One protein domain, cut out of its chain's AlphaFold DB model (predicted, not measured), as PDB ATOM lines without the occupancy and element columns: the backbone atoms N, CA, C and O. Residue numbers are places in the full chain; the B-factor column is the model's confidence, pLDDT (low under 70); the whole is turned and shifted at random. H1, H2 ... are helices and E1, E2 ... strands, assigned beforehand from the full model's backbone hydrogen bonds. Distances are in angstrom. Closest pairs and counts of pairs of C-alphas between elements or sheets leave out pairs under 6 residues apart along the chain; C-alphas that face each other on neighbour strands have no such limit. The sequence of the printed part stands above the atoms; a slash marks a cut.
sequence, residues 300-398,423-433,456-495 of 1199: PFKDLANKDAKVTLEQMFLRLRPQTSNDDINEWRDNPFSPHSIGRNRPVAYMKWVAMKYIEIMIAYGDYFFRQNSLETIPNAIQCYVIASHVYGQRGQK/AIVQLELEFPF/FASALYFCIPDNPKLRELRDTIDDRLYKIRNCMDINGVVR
ATOM      1  N   PRO A 300      25.413 -23.534  49.941       50.22
ATOM      2  CA  PRO A 300      26.244 -23.744  48.751       50.22
ATOM      3  C   PRO A 300      25.501 -23.451  47.440       50.22
ATOM      4  O   PRO A 300      26.089 -22.969  46.477       50.22
ATOM      5  N   PHE A 301      24.191 -23.716  47.388       52.94
ATOM      6  CA  PHE A 301      23.348 -23.420  46.225       52.94
ATOM      7  C   PHE A 301      22.970 -21.943  46.143       52.94
ATOM      8  O   PHE A 301      22.706 -21.458  45.048       52.94
ATOM      9  N   LYS A 302      22.956 -21.224  47.266       51.75
ATOM     10  CA  LYS A 302      22.744 -19.774  47.334       51.75
ATOM     11  C   LYS A 302      23.991 -19.022  46.859       51.75
ATOM     12  O   LYS A 302      23.867 -18.117  46.037       51.75
ATOM     13  N   ASP A 303      25.176 -19.473  47.267       53.50
ATOM     14  CA  ASP A 303      26.465 -18.926  46.818       53.50
ATOM     15  C   ASP A 303      26.743 -19.218  45.337       53.50
ATOM     16  O   ASP A 303      27.245 -18.354  44.614       53.50
ATOM     17  N   LEU A 304      26.358 -20.405  44.852       53.81
ATOM     18  CA  LEU A 304      26.392 -20.752  43.427       53.81
ATOM     19  C   LEU A 304      25.273 -20.091  42.615       53.81
ATOM     20  O   LEU A 304      25.500 -19.804  41.453       53.81
ATOM     21  N   ALA A 305      24.087 -19.824  43.173       50.09
ATOM     22  CA  ALA A 305      23.029 -19.090  42.466       50.09
ATOM     23  C   ALA A 305      23.365 -17.599  42.289       50.09
ATOM     24  O   ALA A 305      22.907 -16.987  41.328       50.09
ATOM     25  N   ASN A 306      24.183 -17.036  43.185       50.91
ATOM     26  CA  ASN A 306      24.708 -15.672  43.079       50.91
ATOM     27  C   ASN A 306      25.909 -15.557  42.114       50.91
ATOM     28  O   ASN A 306      26.281 -14.447  41.735       50.91
ATOM     29  N   LYS A 307      26.510 -16.679  41.694       52.84
ATOM     30  CA  LYS A 307      27.506 -16.745  40.612       52.84
ATOM     31  C   LYS A 307      26.816 -17.265  39.352       52.84
ATOM     32  O   LYS A 307      26.435 -18.425  39.306       52.84
ATOM     33  N   ASP A 308      26.662 -16.439  38.322       45.34
ATOM     34  CA  ASP A 308      25.979 -16.837  37.083       45.34
ATOM     35  C   ASP A 308      26.427 -18.226  36.577       45.34
ATOM     36  O   ASP A 308      27.574 -18.430  36.182       45.34
ATOM     37  N   ALA A 309      25.511 -19.201  36.538       45.41
ATOM     38  CA  ALA A 309      25.801 -20.574  36.103       45.41
ATOM     39  C   ALA A 309      26.272 -20.667  34.633       45.41
ATOM     40  O   ALA A 309      26.884 -21.659  34.231       45.41
ATOM     41  N   LYS A 310      26.003 -19.630  33.824       43.94
ATOM     42  CA  LYS A 310      26.564 -19.472  32.470       43.94
ATOM     43  C   LYS A 310      28.076 -19.253  32.506       43.94
ATOM     44  O   LYS A 310      28.798 -19.854  31.716       43.94
ATOM     45  N   VAL A 311      28.550 -18.485  33.485       44.28
ATOM     46  CA  VAL A 311      29.960 -18.130  33.646       44.28
ATOM     47  C   VAL A 311      30.793 -19.367  33.981       44.28
ATOM     48  O   VAL A 311      31.919 -19.464  33.524       44.28
ATOM     49  N   THR A 312      30.257 -20.370  34.685       50.25
ATOM     50  CA  THR A 312      31.030 -21.568  35.063       50.25
ATOM     51  C   THR A 312      31.289 -22.518  33.892       50.25
ATOM     52  O   THR A 312      32.406 -23.002  33.755       50.25
ATOM     53  N   LEU A 313      30.298 -22.776  33.028       47.09
ATOM     54  CA  LEU A 313      30.469 -23.644  31.852       47.09
ATOM     55  C   LEU A 313      31.276 -22.951  30.754       47.09
ATOM     56  O   LEU A 313      32.182 -23.569  30.208       47.09
ATOM     57  N   GLU A 314      31.005 -21.673  30.470       47.41
ATOM     58  CA  GLU A 314      31.798 -20.895  29.511       47.41
ATOM     59  C   GLU A 314      33.237 -20.714  29.997       47.41
ATOM     60  O   GLU A 314      34.154 -20.953  29.223       47.41
ATOM     61  N   GLN A 315      33.481 -20.404  31.277       48.59
ATOM     62  CA  GLN A 315      34.850 -20.349  31.807       48.59
ATOM     63  C   GLN A 315      35.531 -21.718  31.821       48.59
ATOM     64  O   GLN A 315      36.740 -21.773  31.632       48.59
ATOM     65  N   MET A 316      34.803 -22.819  32.031       51.09
ATOM     66  CA  MET A 316      35.381 -24.163  31.971       51.09
ATOM     67  C   MET A 316      35.729 -24.541  30.529       51.09
ATOM     68  O   MET A 316      36.842 -24.993  30.302       51.09
ATOM     69  N   PHE A 317      34.855 -24.267  29.552       51.66
ATOM     70  CA  PHE A 317      35.145 -24.452  28.124       51.66
ATOM     71  C   PHE A 317      36.279 -23.540  27.632       51.66
ATOM     72  O   PHE A 317      37.142 -23.999  26.894       51.66
ATOM     73  N   LEU A 318      36.341 -22.286  28.091       51.47
ATOM     74  CA  LEU A 318      37.426 -21.342  27.785       51.47
ATOM     75  C   LEU A 318      38.756 -21.706  28.474       51.47
ATOM     76  O   LEU A 318      39.815 -21.260  28.035       51.47
ATOM     77  N   ARG A 319      38.728 -22.505  29.552       51.00
ATOM     78  CA  ARG A 319      39.927 -23.030  30.236       51.00
ATOM     79  C   ARG A 319      40.516 -24.265  29.553       51.00
ATOM     80  O   ARG A 319      41.650 -24.625  29.861       51.00
ATOM     81  N   LEU A 320      39.791 -24.898  28.631       50.56
ATOM     82  CA  LEU A 320      40.285 -26.049  27.877       50.56
ATOM     83  C   LEU A 320      41.170 -25.571  26.728       50.56
ATOM     84  O   LEU A 320      40.707 -24.907  25.805       50.56
ATOM     85  N   ARG A 321      42.458 -25.919  26.784       50.53
ATOM     86  CA  ARG A 321      43.388 -25.757  25.662       50.53
ATOM     87  C   ARG A 321      43.655 -27.124  25.020       50.53
ATOM     88  O   ARG A 321      43.652 -28.135  25.729       50.53
ATOM     89  N   PRO A 322      43.901 -27.189  23.701       47.50
ATOM     90  CA  PRO A 322      44.347 -28.423  23.059       47.50
ATOM     91  C   PRO A 322      45.626 -28.949  23.737       47.50
ATOM     92  O   PRO A 322      46.526 -28.164  24.024       47.50
ATOM     93  N   GLN A 323      45.706 -30.263  23.985       48.38
ATOM     94  CA  GLN A 323      46.866 -30.978  24.561       48.38
ATOM     95  C   GLN A 323      47.246 -30.691  26.032       48.38
ATOM     96  O   GLN A 323      48.278 -31.180  26.490       48.38
ATOM     97  N   THR A 324      46.433 -29.981  26.819       52.50
ATOM     98  CA  THR A 324      46.660 -29.843  28.276       52.50
ATOM     99  C   THR A 324      45.830 -30.835  29.088       52.50
ATOM    100  O   THR A 324      44.617 -30.919  28.900       52.50
ATOM    101  N   SER A 325      46.479 -31.557  30.011       48.12
ATOM    102  CA  SER A 325      45.802 -32.427  30.982       48.12
ATOM    103  C   SER A 325      44.943 -31.587  31.925       48.12
ATOM    104  O   SER A 325      45.406 -30.574  32.446       48.12
ATOM    105  N   ASN A 326      43.695 -32.005  32.128       59.44
ATOM    106  CA  ASN A 326      42.796 -31.428  33.117       59.44
ATOM    107  C   ASN A 326      42.330 -32.556  34.038       59.44
ATOM    108  O   ASN A 326      41.673 -33.496  33.580       59.44
ATOM    109  N   ASP A 327      42.695 -32.462  35.311       59.69
ATOM    110  CA  ASP A 327      42.482 -33.521  36.297       59.69
ATOM    111  C   ASP A 327      40.985 -33.815  36.502       59.69
ATOM    112  O   ASP A 327      40.597 -34.982  36.561       59.69
ATOM    113  N   ASP A 328      40.123 -32.791  36.412       57.59
ATOM    114  CA  ASP A 328      38.658 -32.931  36.481       57.59
ATOM    115  C   ASP A 328      38.082 -33.775  35.322       57.59
ATOM    116  O   ASP A 328      37.037 -34.419  35.453       57.59
ATOM    117  N   ILE A 329      38.733 -33.736  34.151       60.12
ATOM    118  CA  ILE A 329      38.319 -34.474  32.945       60.12
ATOM    119  C   ILE A 329      38.869 -35.898  32.973       60.12
ATOM    120  O   ILE A 329      38.166 -36.827  32.568       60.12
ATOM    121  N   ASN A 330      40.091 -36.085  33.475       65.69
ATOM    122  CA  ASN A 330      40.674 -37.413  33.656       65.69
ATOM    123  C   ASN A 330      39.881 -38.230  34.686       65.69
ATOM    124  O   ASN A 330      39.573 -39.387  34.417       65.69
ATOM    125  N   GLU A 331      39.438 -37.620  35.792       65.81
ATOM    126  CA  GLU A 331      38.606 -38.296  36.801       65.81
ATOM    127  C   GLU A 331      37.292 -38.836  36.206       65.81
ATOM    128  O   GLU A 331      36.861 -39.953  36.514       65.81
ATOM    129  N   TRP A 332      36.661 -38.066  35.313       63.59
ATOM    130  CA  TRP A 332      35.478 -38.511  34.576       63.59
ATOM    131  C   TRP A 332      35.800 -39.635  33.582       63.59
ATOM    132  O   TRP A 332      35.052 -40.613  33.511       63.59
ATOM    133  N   ARG A 333      36.901 -39.513  32.832       64.81
ATOM    134  CA  ARG A 333      37.337 -40.510  31.843       64.81
ATOM    135  C   ARG A 333      37.651 -41.859  32.488       64.81
ATOM    136  O   ARG A 333      37.309 -42.893  31.917       64.81
ATOM    137  N   ASP A 334      38.265 -41.841  33.663       72.62
ATOM    138  CA  ASP A 334      38.671 -43.044  34.385       72.62
ATOM    139  C   ASP A 334      37.479 -43.679  35.141       72.62
ATOM    140  O   ASP A 334      37.463 -44.888  35.370       72.62
ATOM    141  N   ASN A 335      36.421 -42.900  35.430       69.69
ATOM    142  CA  ASN A 335      35.175 -43.358  36.065       69.69
ATOM    143  C   ASN A 335      33.899 -43.036  35.243       69.69
ATOM    144  O   ASN A 335      32.983 -42.370  35.748       69.69
ATOM    145  N   PRO A 336      33.758 -43.546  34.004       58.97
ATOM    146  CA  PRO A 336      32.737 -43.093  33.051       58.97
ATOM    147  C   PRO A 336      31.296 -43.481  33.426       58.97
ATOM    148  O   PRO A 336      30.346 -42.844  32.976       58.97
ATOM    149  N   PHE A 337      31.114 -44.503  34.270       69.25
ATOM    150  CA  PHE A 337      29.798 -44.992  34.706       69.25
ATOM    151  C   PHE A 337      29.373 -44.487  36.093       69.25
ATOM    152  O   PHE A 337      28.340 -44.913  36.608       69.25
ATOM    153  N   SER A 338      30.141 -43.580  36.707       71.88
ATOM    154  CA  SER A 338      29.791 -42.968  37.992       71.88
ATOM    155  C   SER A 338      29.160 -41.586  37.768       71.88
ATOM    156  O   SER A 338      29.870 -40.592  37.636       71.88
ATOM    157  N   PRO A 339      27.820 -41.448  37.734       66.69
ATOM    158  CA  PRO A 339      27.184 -40.144  37.518       66.69
ATOM    159  C   PRO A 339      27.475 -39.150  38.655       66.69
ATOM    160  O   PRO A 339      27.411 -37.935  38.464       66.69
ATOM    161  N   HIS A 340      27.808 -39.660  39.842       69.12
ATOM    162  CA  HIS A 340      28.074 -38.844  41.018       69.12
ATOM    163  C   HIS A 340      29.453 -38.179  41.005       69.12
ATOM    164  O   HIS A 340      29.547 -37.076  41.545       69.12
ATOM    165  N   SER A 341      30.484 -38.770  40.382       68.88
ATOM    166  CA  SER A 341      31.792 -38.103  40.214       68.88
ATOM    167  C   SER A 341      31.651 -36.873  39.313       68.88
ATOM    168  O   SER A 341      32.039 -35.771  39.686       68.88
ATOM    169  N   ILE A 342      30.919 -37.012  38.206       67.25
ATOM    170  CA  ILE A 342      30.598 -35.907  37.287       67.25
ATOM    171  C   ILE A 342      29.767 -34.820  37.988       67.25
ATOM    172  O   ILE A 342      29.996 -33.625  37.796       67.25
ATOM    173  N   GLY A 343      28.784 -35.224  38.799       65.94
ATOM    174  CA  GLY A 343      27.922 -34.303  39.542       65.94
ATOM    175  C   GLY A 343      28.648 -33.517  40.638       65.94
ATOM    176  O   GLY A 343      28.237 -32.397  40.939       65.94
ATOM    177  N   ARG A 344      29.727 -34.062  41.222       62.62
ATOM    178  CA  ARG A 344      30.562 -33.371  42.228       62.62
ATOM    179  C   ARG A 344      31.323 -32.205  41.610       62.62
ATOM    180  O   ARG A 344      31.257 -31.097  42.132       62.62
ATOM    181  N   ASN A 345      31.913 -32.433  40.441       61.81
ATOM    182  CA  ASN A 345      32.649 -31.404  39.702       61.81
ATOM    183  C   ASN A 345      31.687 -30.397  39.032       61.81
ATOM    184  O   ASN A 345      32.090 -29.314  38.610       61.81
ATOM    185  N   ARG A 346      30.383 -30.723  38.955       64.25
ATOM    186  CA  ARG A 346      29.315 -29.875  38.391       64.25
ATOM    187  C   ARG A 346      28.086 -29.800  39.314       64.25
ATOM    188  O   ARG A 346      27.049 -30.390  38.990       64.25
ATOM    189  N   PRO A 347      28.124 -28.998  40.396       65.06
ATOM    190  CA  PRO A 347      27.034 -28.904  41.381       65.06
ATOM    191  C   PRO A 347      25.655 -28.559  40.786       65.06
ATOM    192  O   PRO A 347      24.617 -28.969  41.305       65.06
ATOM    193  N   VAL A 348      25.632 -27.871  39.639       64.81
ATOM    194  CA  VAL A 348      24.417 -27.552  38.869       64.81
ATOM    195  C   VAL A 348      23.624 -28.810  38.475       64.81
ATOM    196  O   VAL A 348      22.398 -28.756  38.375       64.81
ATOM    197  N   ALA A 349      24.284 -29.955  38.270       69.44
ATOM    198  CA  ALA A 349      23.612 -31.219  37.973       69.44
ATOM    199  C   ALA A 349      22.737 -31.685  39.148       69.44
ATOM    200  O   ALA A 349      21.586 -32.074  38.939       69.44
ATOM    201  N   TYR A 350      23.234 -31.564  40.383       68.19
ATOM    202  CA  TYR A 350      22.454 -31.864  41.585       68.19
ATOM    203  C   TYR A 350      21.317 -30.866  41.795       68.19
ATOM    204  O   TYR A 350      20.204 -31.281  42.110       68.19
ATOM    205  N   MET A 351      21.542 -29.574  41.535       69.38
ATOM    206  CA  MET A 351      20.480 -28.561  41.606       69.38
ATOM    207  C   MET A 351      19.327 -28.875  40.640       69.38
ATOM    208  O   MET A 351      18.160 -28.867  41.032       69.38
ATOM    209  N   LYS A 352      19.650 -29.215  39.384       73.62
ATOM    210  CA  LYS A 352      18.654 -29.617  38.378       73.62
ATOM    211  C   LYS A 352      17.920 -30.893  38.786       73.62
ATOM    212  O   LYS A 352      16.704 -30.962  38.639       73.62
ATOM    213  N   TRP A 353      18.633 -31.875  39.334       77.69
ATOM    214  CA  TRP A 353      18.023 -33.107  39.830       77.69
ATOM    215  C   TRP A 353      17.035 -32.850  40.977       77.69
ATOM    216  O   TRP A 353      15.931 -33.393  40.959       77.69
ATOM    217  N   VAL A 354      17.369 -31.972  41.929       72.31
ATOM    218  CA  VAL A 354      16.460 -31.580  43.022       72.31
ATOM    219  C   VAL A 354      15.207 -30.885  42.481       72.31
ATOM    220  O   VAL A 354      14.098 -31.220  42.898       72.31
ATOM    221  N   ALA A 355      15.356 -29.973  41.517       77.44
ATOM    222  CA  ALA A 355      14.217 -29.312  40.880       77.44
ATOM    223  C   ALA A 355      13.304 -30.315  40.148       77.44
ATOM    224  O   ALA A 355      12.085 -30.278  40.317       77.44
ATOM    225  N   MET A 356      13.884 -31.263  39.402       80.69
ATOM    226  CA  MET A 356      13.134 -32.347  38.754       80.69
ATOM    227  C   MET A 356      12.367 -33.195  39.771       80.69
ATOM    228  O   MET A 356      11.184 -33.466  39.577       80.69
ATOM    229  N   LYS A 357      13.004 -33.562  40.889       80.31
ATOM    230  CA  LYS A 357      12.359 -34.339  41.955       80.31
ATOM    231  C   LYS A 357      11.223 -33.581  42.631       80.31
ATOM    232  O   LYS A 357      10.202 -34.178  42.947       80.31
ATOM    233  N   TYR A 358      11.362 -32.272  42.815       78.81
ATOM    234  CA  TYR A 358      10.283 -31.445  43.351       78.81
ATOM    235  C   TYR A 358       9.053 -31.437  42.430       78.81
ATOM    236  O   TYR A 358       7.927 -31.594  42.899       78.81
ATOM    237  N   ILE A 359       9.271 -31.319  41.116       84.62
ATOM    238  CA  ILE A 359       8.207 -31.380  40.106       84.62
ATOM    239  C   ILE A 359       7.518 -32.750  40.122       84.62
ATOM    240  O   ILE A 359       6.293 -32.807  40.193       84.62
ATOM    241  N   GLU A 360       8.286 -33.844  40.130       85.44
ATOM    242  CA  GLU A 360       7.752 -35.213  40.238       85.44
ATOM    243  C   GLU A 360       6.841 -35.390  41.461       85.44
ATOM    244  O   GLU A 360       5.800 -36.036  41.381       85.44
ATOM    245  N   ILE A 361       7.201 -34.781  42.591       79.88
ATOM    246  CA  ILE A 361       6.426 -34.874  43.831       79.88
ATOM    247  C   ILE A 361       5.119 -34.092  43.733       79.88
ATOM    248  O   ILE A 361       4.081 -34.592  44.161       79.88
ATOM    249  N   MET A 362       5.144 -32.898  43.142       85.19
ATOM    250  CA  MET A 362       3.922 -32.125  42.902       85.19
ATOM    251  C   MET A 362       2.975 -32.857  41.946       85.19
ATOM    252  O   MET A 362       1.772 -32.892  42.198       85.19
ATOM    253  N   ILE A 363       3.510 -33.508  40.909       87.88
ATOM    254  CA  ILE A 363       2.725 -34.372  40.016       87.88
ATOM    255  C   ILE A 363       2.133 -35.547  40.799       87.88
ATOM    256  O   ILE A 363       0.947 -35.816  40.663       87.88
ATOM    257  N   ALA A 364       2.908 -36.213  41.658       83.19
ATOM    258  CA  ALA A 364       2.422 -37.343  42.448       83.19
ATOM    259  C   ALA A 364       1.300 -36.953  43.432       83.19
ATOM    260  O   ALA A 364       0.327 -37.693  43.579       83.19
ATOM    261  N   TYR A 365       1.395 -35.784  44.078       80.19
ATOM    262  CA  TYR A 365       0.303 -35.241  44.897       80.19
ATOM    263  C   TYR A 365      -0.926 -34.894  44.053       80.19
ATOM    264  O   TYR A 365      -2.048 -35.211  44.447       80.19
ATOM    265  N   GLY A 366      -0.715 -34.301  42.876       87.31
ATOM    266  CA  GLY A 366      -1.783 -34.058  41.912       87.31
ATOM    267  C   GLY A 366      -2.484 -35.352  41.493       87.31
ATOM    268  O   GLY A 366      -3.709 -35.411  41.527       87.31
ATOM    269  N   ASP A 367      -1.728 -36.407  41.173       89.19
ATOM    270  CA  ASP A 367      -2.249 -37.718  40.752       89.19
ATOM    271  C   ASP A 367      -3.056 -38.370  41.883       89.19
ATOM    272  O   ASP A 367      -4.082 -39.006  41.634       89.19
ATOM    273  N   TYR A 368      -2.626 -38.191  43.134       85.69
ATOM    274  CA  TYR A 368      -3.355 -38.670  44.305       85.69
ATOM    275  C   TYR A 368      -4.725 -37.997  44.456       85.69
ATOM    276  O   TYR A 368      -5.722 -38.700  44.620       85.69
ATOM    277  N   PHE A 369      -4.793 -36.665  44.375       87.25
ATOM    278  CA  PHE A 369      -6.068 -35.941  44.444       87.25
ATOM    279  C   PHE A 369      -6.945 -36.208  43.221       87.25
ATOM    280  O   PHE A 369      -8.153 -36.369  43.351       87.25
ATOM    281  N   PHE A 370      -6.341 -36.334  42.039       90.38
ATOM    282  CA  PHE A 370      -7.071 -36.585  40.803       90.38
ATOM    283  C   PHE A 370      -7.786 -37.946  40.823       90.38
ATOM    284  O   PHE A 370      -8.940 -38.043  40.417       90.38
ATOM    285  N   ARG A 371      -7.150 -38.982  41.388       83.31
ATOM    286  CA  ARG A 371      -7.743 -40.326  41.532       83.31
ATOM    287  C   ARG A 371      -8.938 -40.397  42.489       83.31
ATOM    288  O   ARG A 371      -9.699 -41.353  42.400       83.31
ATOM    289  N   GLN A 372      -9.099 -39.439  43.407       80.75
ATOM    290  CA  GLN A 372     -10.258 -39.393  44.314       80.75
ATOM    291  C   GLN A 372     -11.539 -38.952  43.598       80.75
ATOM    292  O   GLN A 372     -12.627 -39.286  44.053       80.75
ATOM    293  N   ASN A 373     -11.394 -38.261  42.461       71.31
ATOM    294  CA  ASN A 373     -12.455 -37.984  41.497       71.31
ATOM    295  C   ASN A 373     -13.739 -37.390  42.113       71.31
ATOM    296  O   ASN A 373     -14.849 -37.815  41.796       71.31
ATOM    297  N   SER A 374     -13.583 -36.409  43.008       79.19
ATOM    298  CA  SER A 374     -14.687 -35.620  43.567       79.19
ATOM    299  C   SER A 374     -14.565 -34.147  43.170       79.19
ATOM    300  O   SER A 374     -13.463 -33.643  42.936       79.19
ATOM    301  N   LEU A 375     -15.693 -33.430  43.130       80.00
ATOM    302  CA  LEU A 375     -15.733 -32.008  42.751       80.00
ATOM    303  C   LEU A 375     -14.880 -31.135  43.697       80.00
ATOM    304  O   LEU A 375     -14.297 -30.143  43.273       80.00
ATOM    305  N   GLU A 376     -14.716 -31.557  44.951       79.69
ATOM    306  CA  GLU A 376     -13.892 -30.872  45.955       79.69
ATOM    307  C   GLU A 376     -12.390 -31.185  45.838       79.69
ATOM    308  O   GLU A 376     -11.544 -30.356  46.175       79.69
ATOM    309  N   THR A 377     -12.025 -32.376  45.351       84.00
ATOM    310  CA  THR A 377     -10.621 -32.825  45.275       84.00
ATOM    311  C   THR A 377      -9.940 -32.424  43.968       84.00
ATOM    312  O   THR A 377      -8.726 -32.206  43.943       84.00
ATOM    313  N   ILE A 378     -10.708 -32.240  42.890       88.44
ATOM    314  CA  ILE A 378     -10.198 -31.817  41.579       88.44
ATOM    315  C   ILE A 378      -9.500 -30.442  41.621       88.44
ATOM    316  O   ILE A 378      -8.393 -30.343  41.086       88.44
ATOM    317  N   PRO A 379     -10.034 -29.393  42.279       89.88
ATOM    318  CA  PRO A 379      -9.332 -28.115  42.428       89.88
ATOM    319  C   PRO A 379      -7.954 -28.250  43.091       89.88
ATOM    320  O   PRO A 379      -6.991 -27.624  42.644       89.88
ATOM    321  N   ASN A 380      -7.827 -29.127  44.093       85.38
ATOM    322  CA  ASN A 380      -6.550 -29.402  44.758       85.38
ATOM    323  C   ASN A 380      -5.559 -30.090  43.807       85.38
ATOM    324  O   ASN A 380      -4.386 -29.717  43.753       85.38
ATOM    325  N   ALA A 381      -6.033 -31.044  42.996       91.69
ATOM    326  CA  ALA A 381      -5.220 -31.674  41.957       91.69
ATOM    327  C   ALA A 381      -4.717 -30.645  40.929       91.69
ATOM    328  O   ALA A 381      -3.523 -30.607  40.621       91.69
ATOM    329  N   ILE A 382      -5.606 -29.765  40.448       92.81
ATOM    330  CA  ILE A 382      -5.261 -28.679  39.519       92.81
ATOM    331  C   ILE A 382      -4.169 -27.798  40.121       92.81
ATOM    332  O   ILE A 382      -3.180 -27.515  39.447       92.81
ATOM    333  N   GLN A 383      -4.313 -27.392  41.384       92.06
ATOM    334  CA  GLN A 383      -3.331 -26.543  42.051       92.06
ATOM    335  C   GLN A 383      -1.940 -27.194  42.078       92.06
ATOM    336  O   GLN A 383      -0.955 -26.533  41.742       92.06
ATOM    337  N   CYS A 384      -1.847 -28.486  42.401       89.00
ATOM    338  CA  CYS A 384      -0.581 -29.224  42.390       89.00
ATOM    339  C   CYS A 384       0.075 -29.249  40.999       89.00
ATOM    340  O   CYS A 384       1.264 -28.948  40.877       89.00
ATOM    341  N   TYR A 385      -0.682 -29.538  39.936       94.62
ATOM    342  CA  TYR A 385      -0.137 -29.545  38.572       94.62
ATOM    343  C   TYR A 385       0.224 -28.148  38.061       94.62
ATOM    344  O   TYR A 385       1.202 -27.990  37.332       94.62
ATOM    345  N   VAL A 386      -0.526 -27.119  38.455       92.81
ATOM    346  CA  VAL A 386      -0.209 -25.723  38.128       92.81
ATOM    347  C   VAL A 386       1.087 -25.297  38.818       92.81
ATOM    348  O   VAL A 386       1.954 -24.716  38.166       92.81
ATOM    349  N   ILE A 387       1.284 -25.653  40.091       87.88
ATOM    350  CA  ILE A 387       2.553 -25.427  40.802       87.88
ATOM    351  C   ILE A 387       3.697 -26.169  40.100       87.88
ATOM    352  O   ILE A 387       4.734 -25.562  39.832       87.88
ATOM    353  N   ALA A 388       3.504 -27.441  39.733       89.12
ATOM    354  CA  ALA A 388       4.490 -28.212  38.974       89.12
ATOM    355  C   ALA A 388       4.849 -27.525  37.642       89.12
ATOM    356  O   ALA A 388       6.027 -27.386  37.309       89.12
ATOM    357  N   SER A 389       3.846 -27.019  36.916       90.94
ATOM    358  CA  SER A 389       4.035 -26.259  35.676       90.94
ATOM    359  C   SER A 389       4.780 -24.941  35.904       90.94
ATOM    360  O   SER A 389       5.602 -24.567  35.071       90.94
ATOM    361  N   HIS A 390       4.521 -24.221  36.999       89.12
ATOM    362  CA  HIS A 390       5.224 -22.974  37.314       89.12
ATOM    363  C   HIS A 390       6.696 -23.200  37.651       89.12
ATOM    364  O   HIS A 390       7.538 -22.418  37.219       89.12
ATOM    365  N   VAL A 391       7.009 -24.272  38.383       84.69
ATOM    366  CA  VAL A 391       8.398 -24.640  38.696       84.69
ATOM    367  C   VAL A 391       9.136 -25.087  37.436       84.69
ATOM    368  O   VAL A 391      10.310 -24.767  37.273       84.69
ATOM    369  N   TYR A 392       8.455 -25.802  36.538       87.94
ATOM    370  CA  TYR A 392       9.022 -26.206  35.252       87.94
ATOM    371  C   TYR A 392       9.272 -25.009  34.318       87.94
ATOM    372  O   TYR A 392      10.299 -24.945  33.648       87.94
ATOM    373  N   GLY A 393       8.333 -24.061  34.264       86.06
ATOM    374  CA  GLY A 393       8.352 -22.935  33.332       86.06
ATOM    375  C   GLY A 393       7.686 -23.251  31.988       86.06
ATOM    376  O   GLY A 393       6.907 -24.198  31.851       86.06
ATOM    377  N   GLN A 394       7.954 -22.419  30.980       82.38
ATOM    378  CA  GLN A 394       7.448 -22.651  29.624       82.38
ATOM    379  C   GLN A 394       8.101 -23.894  29.011       82.38
ATOM    380  O   GLN A 394       9.262 -24.202  29.286       82.38
ATOM    381  N   ARG A 395       7.359 -24.611  28.159       80.94
ATOM    382  CA  ARG A 395       7.900 -25.766  27.439       80.94
ATOM    383  C   ARG A 395       9.109 -25.331  26.611       80.94
ATOM    384  O   ARG A 395       9.023 -24.364  25.853       80.94
ATOM    385  N   GLY A 396      10.214 -26.062  26.748       73.19
ATOM    386  CA  GLY A 396      11.416 -25.821  25.956       73.19
ATOM    387  C   GLY A 396      11.085 -25.870  24.466       73.19
ATOM    388  O   GLY A 396      10.497 -26.840  23.983       73.19
ATOM    389  N   GLN A 397      11.427 -24.812  23.736       72.06
ATOM    390  CA  GLN A 397      11.245 -24.784  22.292       72.06
ATOM    391  C   GLN A 397      12.270 -25.719  21.654       72.06
ATOM    392  O   GLN A 397      13.473 -25.600  21.896       72.06
ATOM    393  N   LYS A 398      11.804 -26.659  20.826       66.56
ATOM    394  CA  LYS A 398      12.704 -27.506  20.043       66.56
ATOM    395  C   LYS A 398      13.420 -26.615  19.037       66.56
ATOM    396  O   LYS A 398      12.801 -26.146  18.086       66.56
ATOM    397  N   ALA A 423      33.458 -32.039  16.376       57.03
ATOM    398  CA  ALA A 423      33.904 -31.191  15.270       57.03
ATOM    399  C   ALA A 423      32.992 -29.956  15.129       57.03
ATOM    400  O   ALA A 423      31.765 -30.063  15.233       57.03
ATOM    401  N   ILE A 424      33.582 -28.785  14.875       58.25
ATOM    402  CA  ILE A 424      32.858 -27.534  14.603       58.25
ATOM    403  C   ILE A 424      32.470 -27.488  13.117       58.25
ATOM    404  O   ILE A 424      33.313 -27.679  12.244       58.25
ATOM    405  N   VAL A 425      31.200 -27.211  12.823       57.31
ATOM    406  CA  VAL A 425      30.648 -27.064  11.469       57.31
ATOM    407  C   VAL A 425      30.297 -25.600  11.224       57.31
ATOM    408  O   VAL A 425      29.592 -24.992  12.027       57.31
ATOM    409  N   GLN A 426      30.767 -25.031  10.115       56.12
ATOM    410  CA  GLN A 426      30.386 -23.684   9.681       56.12
ATOM    411  C   GLN A 426      29.047 -23.736   8.933       56.12
ATOM    412  O   GLN A 426      28.859 -24.563   8.041       56.12
ATOM    413  N   LEU A 427      28.099 -22.877   9.315       54.84
ATOM    414  CA  LEU A 427      26.812 -22.724   8.638       54.84
ATOM    415  C   LEU A 427      26.908 -21.577   7.631       54.84
ATOM    416  O   LEU A 427      27.121 -20.428   8.014       54.84
ATOM    417  N   GLU A 428      26.728 -21.896   6.351       50.12
ATOM    418  CA  GLU A 428      26.974 -20.967   5.240       50.12
ATOM    419  C   GLU A 428      25.730 -20.187   4.768       50.12
ATOM    420  O   GLU A 428      25.870 -19.239   4.006       50.12
ATOM    421  N   LEU A 429      24.508 -20.541   5.205       50.16
ATOM    422  CA  LEU A 429      23.301 -20.216   4.420       50.16
ATOM    423  C   LEU A 429      22.069 -19.610   5.128       50.16
ATOM    424  O   LEU A 429      21.027 -19.559   4.485       50.16
ATOM    425  N   GLU A 430      22.102 -19.122   6.380       49.28
ATOM    426  CA  GLU A 430      20.805 -18.895   7.070       49.28
ATOM    427  C   GLU A 430      20.575 -17.644   7.944       49.28
ATOM    428  O   GLU A 430      19.543 -17.600   8.607       49.28
ATOM    429  N   PHE A 431      21.409 -16.587   7.921       45.16
ATOM    430  CA  PHE A 431      21.056 -15.323   8.615       45.16
ATOM    431  C   PHE A 431      21.600 -14.034   7.949       45.16
ATOM    432  O   PHE A 431      22.763 -13.700   8.154       45.16
ATOM    433  N   PRO A 432      20.766 -13.231   7.249       41.88
ATOM    434  CA  PRO A 432      21.124 -11.868   6.840       41.88
ATOM    435  C   PRO A 432      20.874 -10.792   7.918       41.88
ATOM    436  O   PRO A 432      21.272  -9.648   7.719       41.88
ATOM    437  N   PHE A 433      20.250 -11.106   9.065       44.75
ATOM    438  CA  PHE A 433      19.895 -10.088  10.068       44.75
ATOM    439  C   PHE A 433      20.066 -10.576  11.516       44.75
ATOM    440  O   PHE A 433      19.177 -11.203  12.084       44.75
ATOM    441  N   PHE A 456      29.128 -16.091   9.347       46.28
ATOM    442  CA  PHE A 456      29.040 -17.552   9.427       46.28
ATOM    443  C   PHE A 456      28.852 -17.966  10.893       46.28
ATOM    444  O   PHE A 456      29.733 -17.746  11.723       46.28
ATOM    445  N   ALA A 457      27.710 -18.564  11.231       50.97
ATOM    446  CA  ALA A 457      27.503 -19.147  12.552       50.97
ATOM    447  C   ALA A 457      28.132 -20.547  12.587       50.97
ATOM    448  O   ALA A 457      27.879 -21.359  11.700       50.97
ATOM    449  N   SER A 458      28.938 -20.859  13.597       55.16
ATOM    450  CA  SER A 458      29.469 -22.206  13.792       55.16
ATOM    451  C   SER A 458      28.602 -23.002  14.778       55.16
ATOM    452  O   SER A 458      28.100 -22.461  15.763       55.16
ATOM    453  N   ALA A 459      28.377 -24.288  14.503       61.53
ATOM    454  CA  ALA A 459      27.617 -25.202  15.356       61.53
ATOM    455  C   ALA A 459      28.363 -26.533  15.537       61.53
ATOM    456  O   ALA A 459      29.154 -26.932  14.687       61.53
ATOM    457  N   LEU A 460      28.116 -27.242  16.641       67.19
ATOM    458  CA  LEU A 460      28.688 -28.575  16.872       67.19
ATOM    459  C   LEU A 460      28.065 -29.602  15.918       67.19
ATOM    460  O   LEU A 460      26.845 -29.608  15.739       67.19
ATOM    461  N   TYR A 461      28.875 -30.519  15.381       70.75
ATOM    462  CA  TYR A 461      28.427 -31.550  14.435       70.75
ATOM    463  C   TYR A 461      27.242 -32.390  14.954       70.75
ATOM    464  O   TYR A 461      26.267 -32.599  14.230       70.75
ATOM    465  N   PHE A 462      27.277 -32.822  16.222       70.00
ATOM    466  CA  PHE A 462      26.231 -33.664  16.825       70.00
ATOM    467  C   PHE A 462      25.105 -32.897  17.536       70.00
ATOM    468  O   PHE A 462      24.129 -33.520  17.952       70.00
ATOM    469  N   CYS A 463      25.186 -31.561  17.623       68.25
ATOM    470  CA  CYS A 463      24.312 -30.727  18.466       68.25
ATOM    471  C   CYS A 463      24.317 -31.154  19.958       68.25
ATOM    472  O   CYS A 463      24.832 -32.203  20.334       68.25
ATOM    473  N   ILE A 464      23.755 -30.329  20.848       68.00
ATOM    474  CA  ILE A 464      23.579 -30.705  22.262       68.00
ATOM    475  C   ILE A 464      22.195 -31.358  22.402       68.00
ATOM    476  O   ILE A 464      21.197 -30.694  22.108       68.00
ATOM    477  N   PRO A 465      22.099 -32.638  22.811       67.69
ATOM    478  CA  PRO A 465      20.812 -33.299  22.967       67.69
ATOM    479  C   PRO A 465      20.041 -32.722  24.159       67.69
ATOM    480  O   PRO A 465      20.610 -32.421  25.209       67.69
ATOM    481  N   ASP A 466      18.723 -32.597  24.002       71.56
ATOM    482  CA  ASP A 466      17.831 -32.200  25.090       71.56
ATOM    483  C   ASP A 466      17.637 -33.349  26.093       71.56
ATOM    484  O   ASP A 466      17.677 -34.527  25.727       71.56
ATOM    485  N   ASN A 467      17.387 -33.021  27.360       81.12
ATOM    486  CA  ASN A 467      17.200 -34.015  28.409       81.12
ATOM    487  C   ASN A 467      15.815 -34.687  28.264       81.12
ATOM    488  O   ASN A 467      14.792 -34.044  28.522       81.12
ATOM    489  N   PRO A 468      15.741 -35.989  27.915       83.69
ATOM    490  CA  PRO A 468      14.465 -36.663  27.681       83.69
ATOM    491  C   PRO A 468      13.593 -36.723  28.939       83.69
ATOM    492  O   PRO A 468      12.374 -36.634  28.830       83.69
ATOM    493  N   LYS A 469      14.201 -36.798  30.131       82.38
ATOM    494  CA  LYS A 469      13.465 -36.881  31.399       82.38
ATOM    495  C   LYS A 469      12.757 -35.576  31.750       82.38
ATOM    496  O   LYS A 469      11.640 -35.607  32.247       82.38
ATOM    497  N   LEU A 470      13.360 -34.426  31.450       84.06
ATOM    498  CA  LEU A 470      12.687 -33.134  31.634       84.06
ATOM    499  C   LEU A 470      11.512 -32.963  30.669       84.06
ATOM    500  O   LEU A 470      10.486 -32.402  31.039       84.06
ATOM    501  N   ARG A 471      11.637 -33.447  29.435       85.50
ATOM    502  CA  ARG A 471      10.544 -33.401  28.457       85.50
ATOM    503  C   ARG A 471       9.381 -34.308  28.855       85.50
ATOM    504  O   ARG A 471       8.247 -33.846  28.859       85.50
ATOM    505  N   GLU A 472       9.675 -35.530  29.290       89.75
ATOM    506  CA  GLU A 472       8.683 -36.474  29.823       89.75
ATOM    507  C   GLU A 472       7.898 -35.872  31.006       89.75
ATOM    508  O   GLU A 472       6.673 -35.972  31.066       89.75
ATOM    509  N   LEU A 473       8.575 -35.156  31.913       89.75
ATOM    510  CA  LEU A 473       7.901 -34.457  33.013       89.75
ATOM    511  C   LEU A 473       6.948 -33.363  32.526       89.75
ATOM    512  O   LEU A 473       5.871 -33.191  33.088       89.75
ATOM    513  N   ARG A 474       7.301 -32.633  31.465       90.44
ATOM    514  CA  ARG A 474       6.382 -31.644  30.896       90.44
ATOM    515  C   ARG A 474       5.185 -32.301  30.227       90.44
ATOM    516  O   ARG A 474       4.063 -31.855  30.442       90.44
ATOM    517  N   ASP A 475       5.432 -33.355  29.455       91.06
ATOM    518  CA  ASP A 475       4.390 -34.099  28.752       91.06
ATOM    519  C   ASP A 475       3.380 -34.700  29.742       91.06
ATOM    520  O   ASP A 475       2.177 -34.640  29.503       91.06
ATOM    521  N   THR A 476       3.845 -35.192  30.895       91.94
ATOM    522  CA  THR A 476       2.955 -35.693  31.956       91.94
ATOM    523  C   THR A 476       2.127 -34.582  32.606       91.94
ATOM    524  O   THR A 476       0.922 -34.757  32.761       91.94
ATOM    525  N   ILE A 477       2.708 -33.420  32.933       93.38
ATOM    526  CA  ILE A 477       1.947 -32.270  33.468       93.38
ATOM    527  C   ILE A 477       0.870 -31.811  32.476       93.38
ATOM    528  O   ILE A 477      -0.280 -31.599  32.868       93.38
ATOM    529  N   ASP A 478       1.242 -31.660  31.202       92.31
ATOM    530  CA  ASP A 478       0.335 -31.202  30.148       92.31
ATOM    531  C   ASP A 478      -0.805 -32.214  29.919       92.31
ATOM    532  O   ASP A 478      -1.963 -31.805  29.831       92.31
ATOM    533  N   ASP A 479      -0.514 -33.523  29.919       94.25
ATOM    534  CA  ASP A 479      -1.520 -34.595  29.845       94.25
ATOM    535  C   ASP A 479      -2.517 -34.543  31.015       94.25
ATOM    536  O   ASP A 479      -3.731 -34.585  30.804       94.25
ATOM    537  N   ARG A 480      -2.037 -34.400  32.258       93.31
ATOM    538  CA  ARG A 480      -2.915 -34.344  33.441       93.31
ATOM    539  C   ARG A 480      -3.802 -33.106  33.455       93.31
ATOM    540  O   ARG A 480      -5.003 -33.219  33.704       93.31
ATOM    541  N   LEU A 481      -3.241 -31.937  33.142       92.62
ATOM    542  CA  LEU A 481      -4.016 -30.701  33.029       92.62
ATOM    543  C   LEU A 481      -5.032 -30.775  31.887       92.62
ATOM    544  O   LEU A 481      -6.147 -30.281  32.045       92.62
ATOM    545  N   TYR A 482      -4.674 -31.391  30.758       94.38
ATOM    546  CA  TYR A 482      -5.594 -31.608  29.646       94.38
ATOM    547  C   TYR A 482      -6.773 -32.492  30.060       94.38
ATOM    548  O   TYR A 482      -7.920 -32.112  29.836       94.38
ATOM    549  N   LYS A 483      -6.517 -33.631  30.709       93.94
ATOM    550  CA  LYS A 483      -7.574 -34.549  31.158       93.94
ATOM    551  C   LYS A 483      -8.554 -33.872  32.112       93.94
ATOM    552  O   LYS A 483      -9.756 -33.914  31.871       93.94
ATOM    553  N   ILE A 484      -8.050 -33.159  33.121       90.00
ATOM    554  CA  ILE A 484      -8.915 -32.455  34.080       90.00
ATOM    555  C   ILE A 484      -9.754 -31.368  33.397       90.00
ATOM    556  O   ILE A 484     -10.951 -31.259  33.654       90.00
ATOM    557  N   ARG A 485      -9.154 -30.578  32.497       90.50
ATOM    558  CA  ARG A 485      -9.859 -29.499  31.780       90.50
ATOM    559  C   ARG A 485     -10.944 -30.003  30.830       90.50
ATOM    560  O   ARG A 485     -11.847 -29.240  30.512       90.50
ATOM    561  N   ASN A 486     -10.859 -31.259  30.399       90.44
ATOM    562  CA  ASN A 486     -11.823 -31.895  29.505       90.44
ATOM    563  C   ASN A 486     -12.727 -32.912  30.226       90.44
ATOM    564  O   ASN A 486     -13.269 -33.808  29.581       90.44
ATOM    565  N   CYS A 487     -12.879 -32.799  31.552       87.44
ATOM    566  CA  CYS A 487     -13.746 -33.667  32.361       87.44
ATOM    567  C   CYS A 487     -13.428 -35.170  32.225       87.44
ATOM    568  O   CYS A 487     -14.320 -36.018  32.274       87.44
ATOM    569  N   MET A 488     -12.150 -35.506  32.037       89.69
ATOM    570  CA  MET A 488     -11.665 -36.883  31.987       89.69
ATOM    571  C   MET A 488     -11.054 -37.294  33.326       89.69
ATOM    572  O   MET A 488     -10.437 -36.484  34.012       89.69
ATOM    573  N   ASP A 489     -11.166 -38.576  33.657       86.88
ATOM    574  CA  ASP A 489     -10.396 -39.227  34.719       86.88
ATOM    575  C   ASP A 489      -8.924 -39.434  34.282       86.88
ATOM    576  O   ASP A 489      -8.573 -39.277  33.107       86.88
ATOM    577  N   ILE A 490      -8.039 -39.835  35.196       86.06
ATOM    578  CA  ILE A 490      -6.592 -40.002  34.972       86.06
ATOM    579  C   ILE A 490      -6.254 -40.968  33.820       86.06
ATOM    580  O   ILE A 490      -5.240 -40.794  33.131       86.06
ATOM    581  N   ASN A 491      -7.139 -41.935  33.555       87.25
ATOM    582  CA  ASN A 491      -7.031 -42.907  32.462       87.25
ATOM    583  C   ASN A 491      -7.546 -42.380  31.105       87.25
ATOM    584  O   ASN A 491      -7.418 -43.077  30.106       87.25
ATOM    585  N   GLY A 492      -8.108 -41.165  31.047       86.00
ATOM    586  CA  GLY A 492      -8.637 -40.555  29.819       86.00
ATOM    587  C   GLY A 492     -10.114 -40.849  29.522       86.00
ATOM    588  O   GLY A 492     -10.544 -40.687  28.386       86.00
ATOM    589  N   VAL A 493     -10.899 -41.280  30.518       84.00
ATOM    590  CA  VAL A 493     -12.341 -41.565  30.371       84.00
ATOM    591  C   VAL A 493     -13.163 -40.355  30.812       84.00
ATOM    592  O   VAL A 493     -13.003 -39.908  31.945       84.00
ATOM    593  N   VAL A 494     -14.052 -39.850  29.951       87.12
ATOM    594  CA  VAL A 494     -14.951 -38.719  30.260       87.12
ATOM    595  C   VAL A 494     -15.992 -39.133  31.304       87.12
ATOM    596  O   VAL A 494     -16.605 -40.194  31.174       87.12
ATOM    597  N   ARG A 495     -16.199 -38.315  32.343       66.69
ATOM    598  CA  ARG A 495     -17.182 -38.576  33.409       66.69
ATOM    599  C   ARG A 495     -17.921 -37.301  33.826       66.69
ATOM    600  O   ARG A 495     -17.332 -36.227  33.879       66.69
TER     601      ARG A 495
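This is residues 300 to 398, 423 to 433 and 456 to 495 of the 1199 residues of an uncharacterized protein of Endocarpon pusillum (strain Z07020 / HMAS-L-300199) (UniProt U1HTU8). Three helices, H5, H6 and H7, make an up-and-down bundle, and H5, the longest, reaches out of it toward a loose group of short helices, H1 to H4. A small antiparallel ladder of two strands, E1 and E2, is set off from this, and residues 314 to 327 stick out. The 150 printed residues run H1 H2 H3 H4 H5 H6 E1 E2 H7, mostly helix. The whole is loose, with a radius of gyration of the C-alphas of 21.2 A and spans of 65 by 43 by 31 A.

E1, residues 424 to 427, and E2, residues 457 to 460, are antiparallel neighbours, with N 425 and O 459 within hydrogen-bond range at 2.8 A. H5, residues 347 to 372, is apart from both. H5 and H6, residues 377 to 392, form a helical hairpin, their closest C-alphas, Gly 366 and Ala 381, 4.2 A apart. H7, residues 468 to 485, touches H6 at a shallow tilt of 32 degrees, closest at C-alphas 477 and 385, 6.1 A. With residues 470 to 477 alone H7 touches H5, closest at C-alphas 477 and 363, 6.9 A. H4, residues 339 to 345, is close to but not clearly touching H5, C-alphas 343 and 349 being closest at 5.5 A. It forms a helical hairpin with H3, residues 327 to 334, closest at C-alphas 342 and 332, 6.2 A. H1, residues 300 to 305, and H2, residues 309 to 319, are each close to but not clearly touching H5. Every O i to N i+4 pair is within hydrogen-bond range in H1, H4, H6 and H7; 6 of 7 are in H2, 3 of 4 in H3, 21 of 22 in H5.

H1 begins at C-alpha 300 (26.244, -23.744, 48.751). H5 is 38.8 A long, H7 25.7 A and H6 23.0 A. H7 ends at C-alpha 485 (-9.859, -29.499, 31.780).

Cuts leave gaps of 22.0 A between C-alphas 398 and 423 and 11.8 A between C-alphas 433 and 456. Of the links printed whole, none is long. The pLDDT is under 70 at 71 residues, among them 300 to 333.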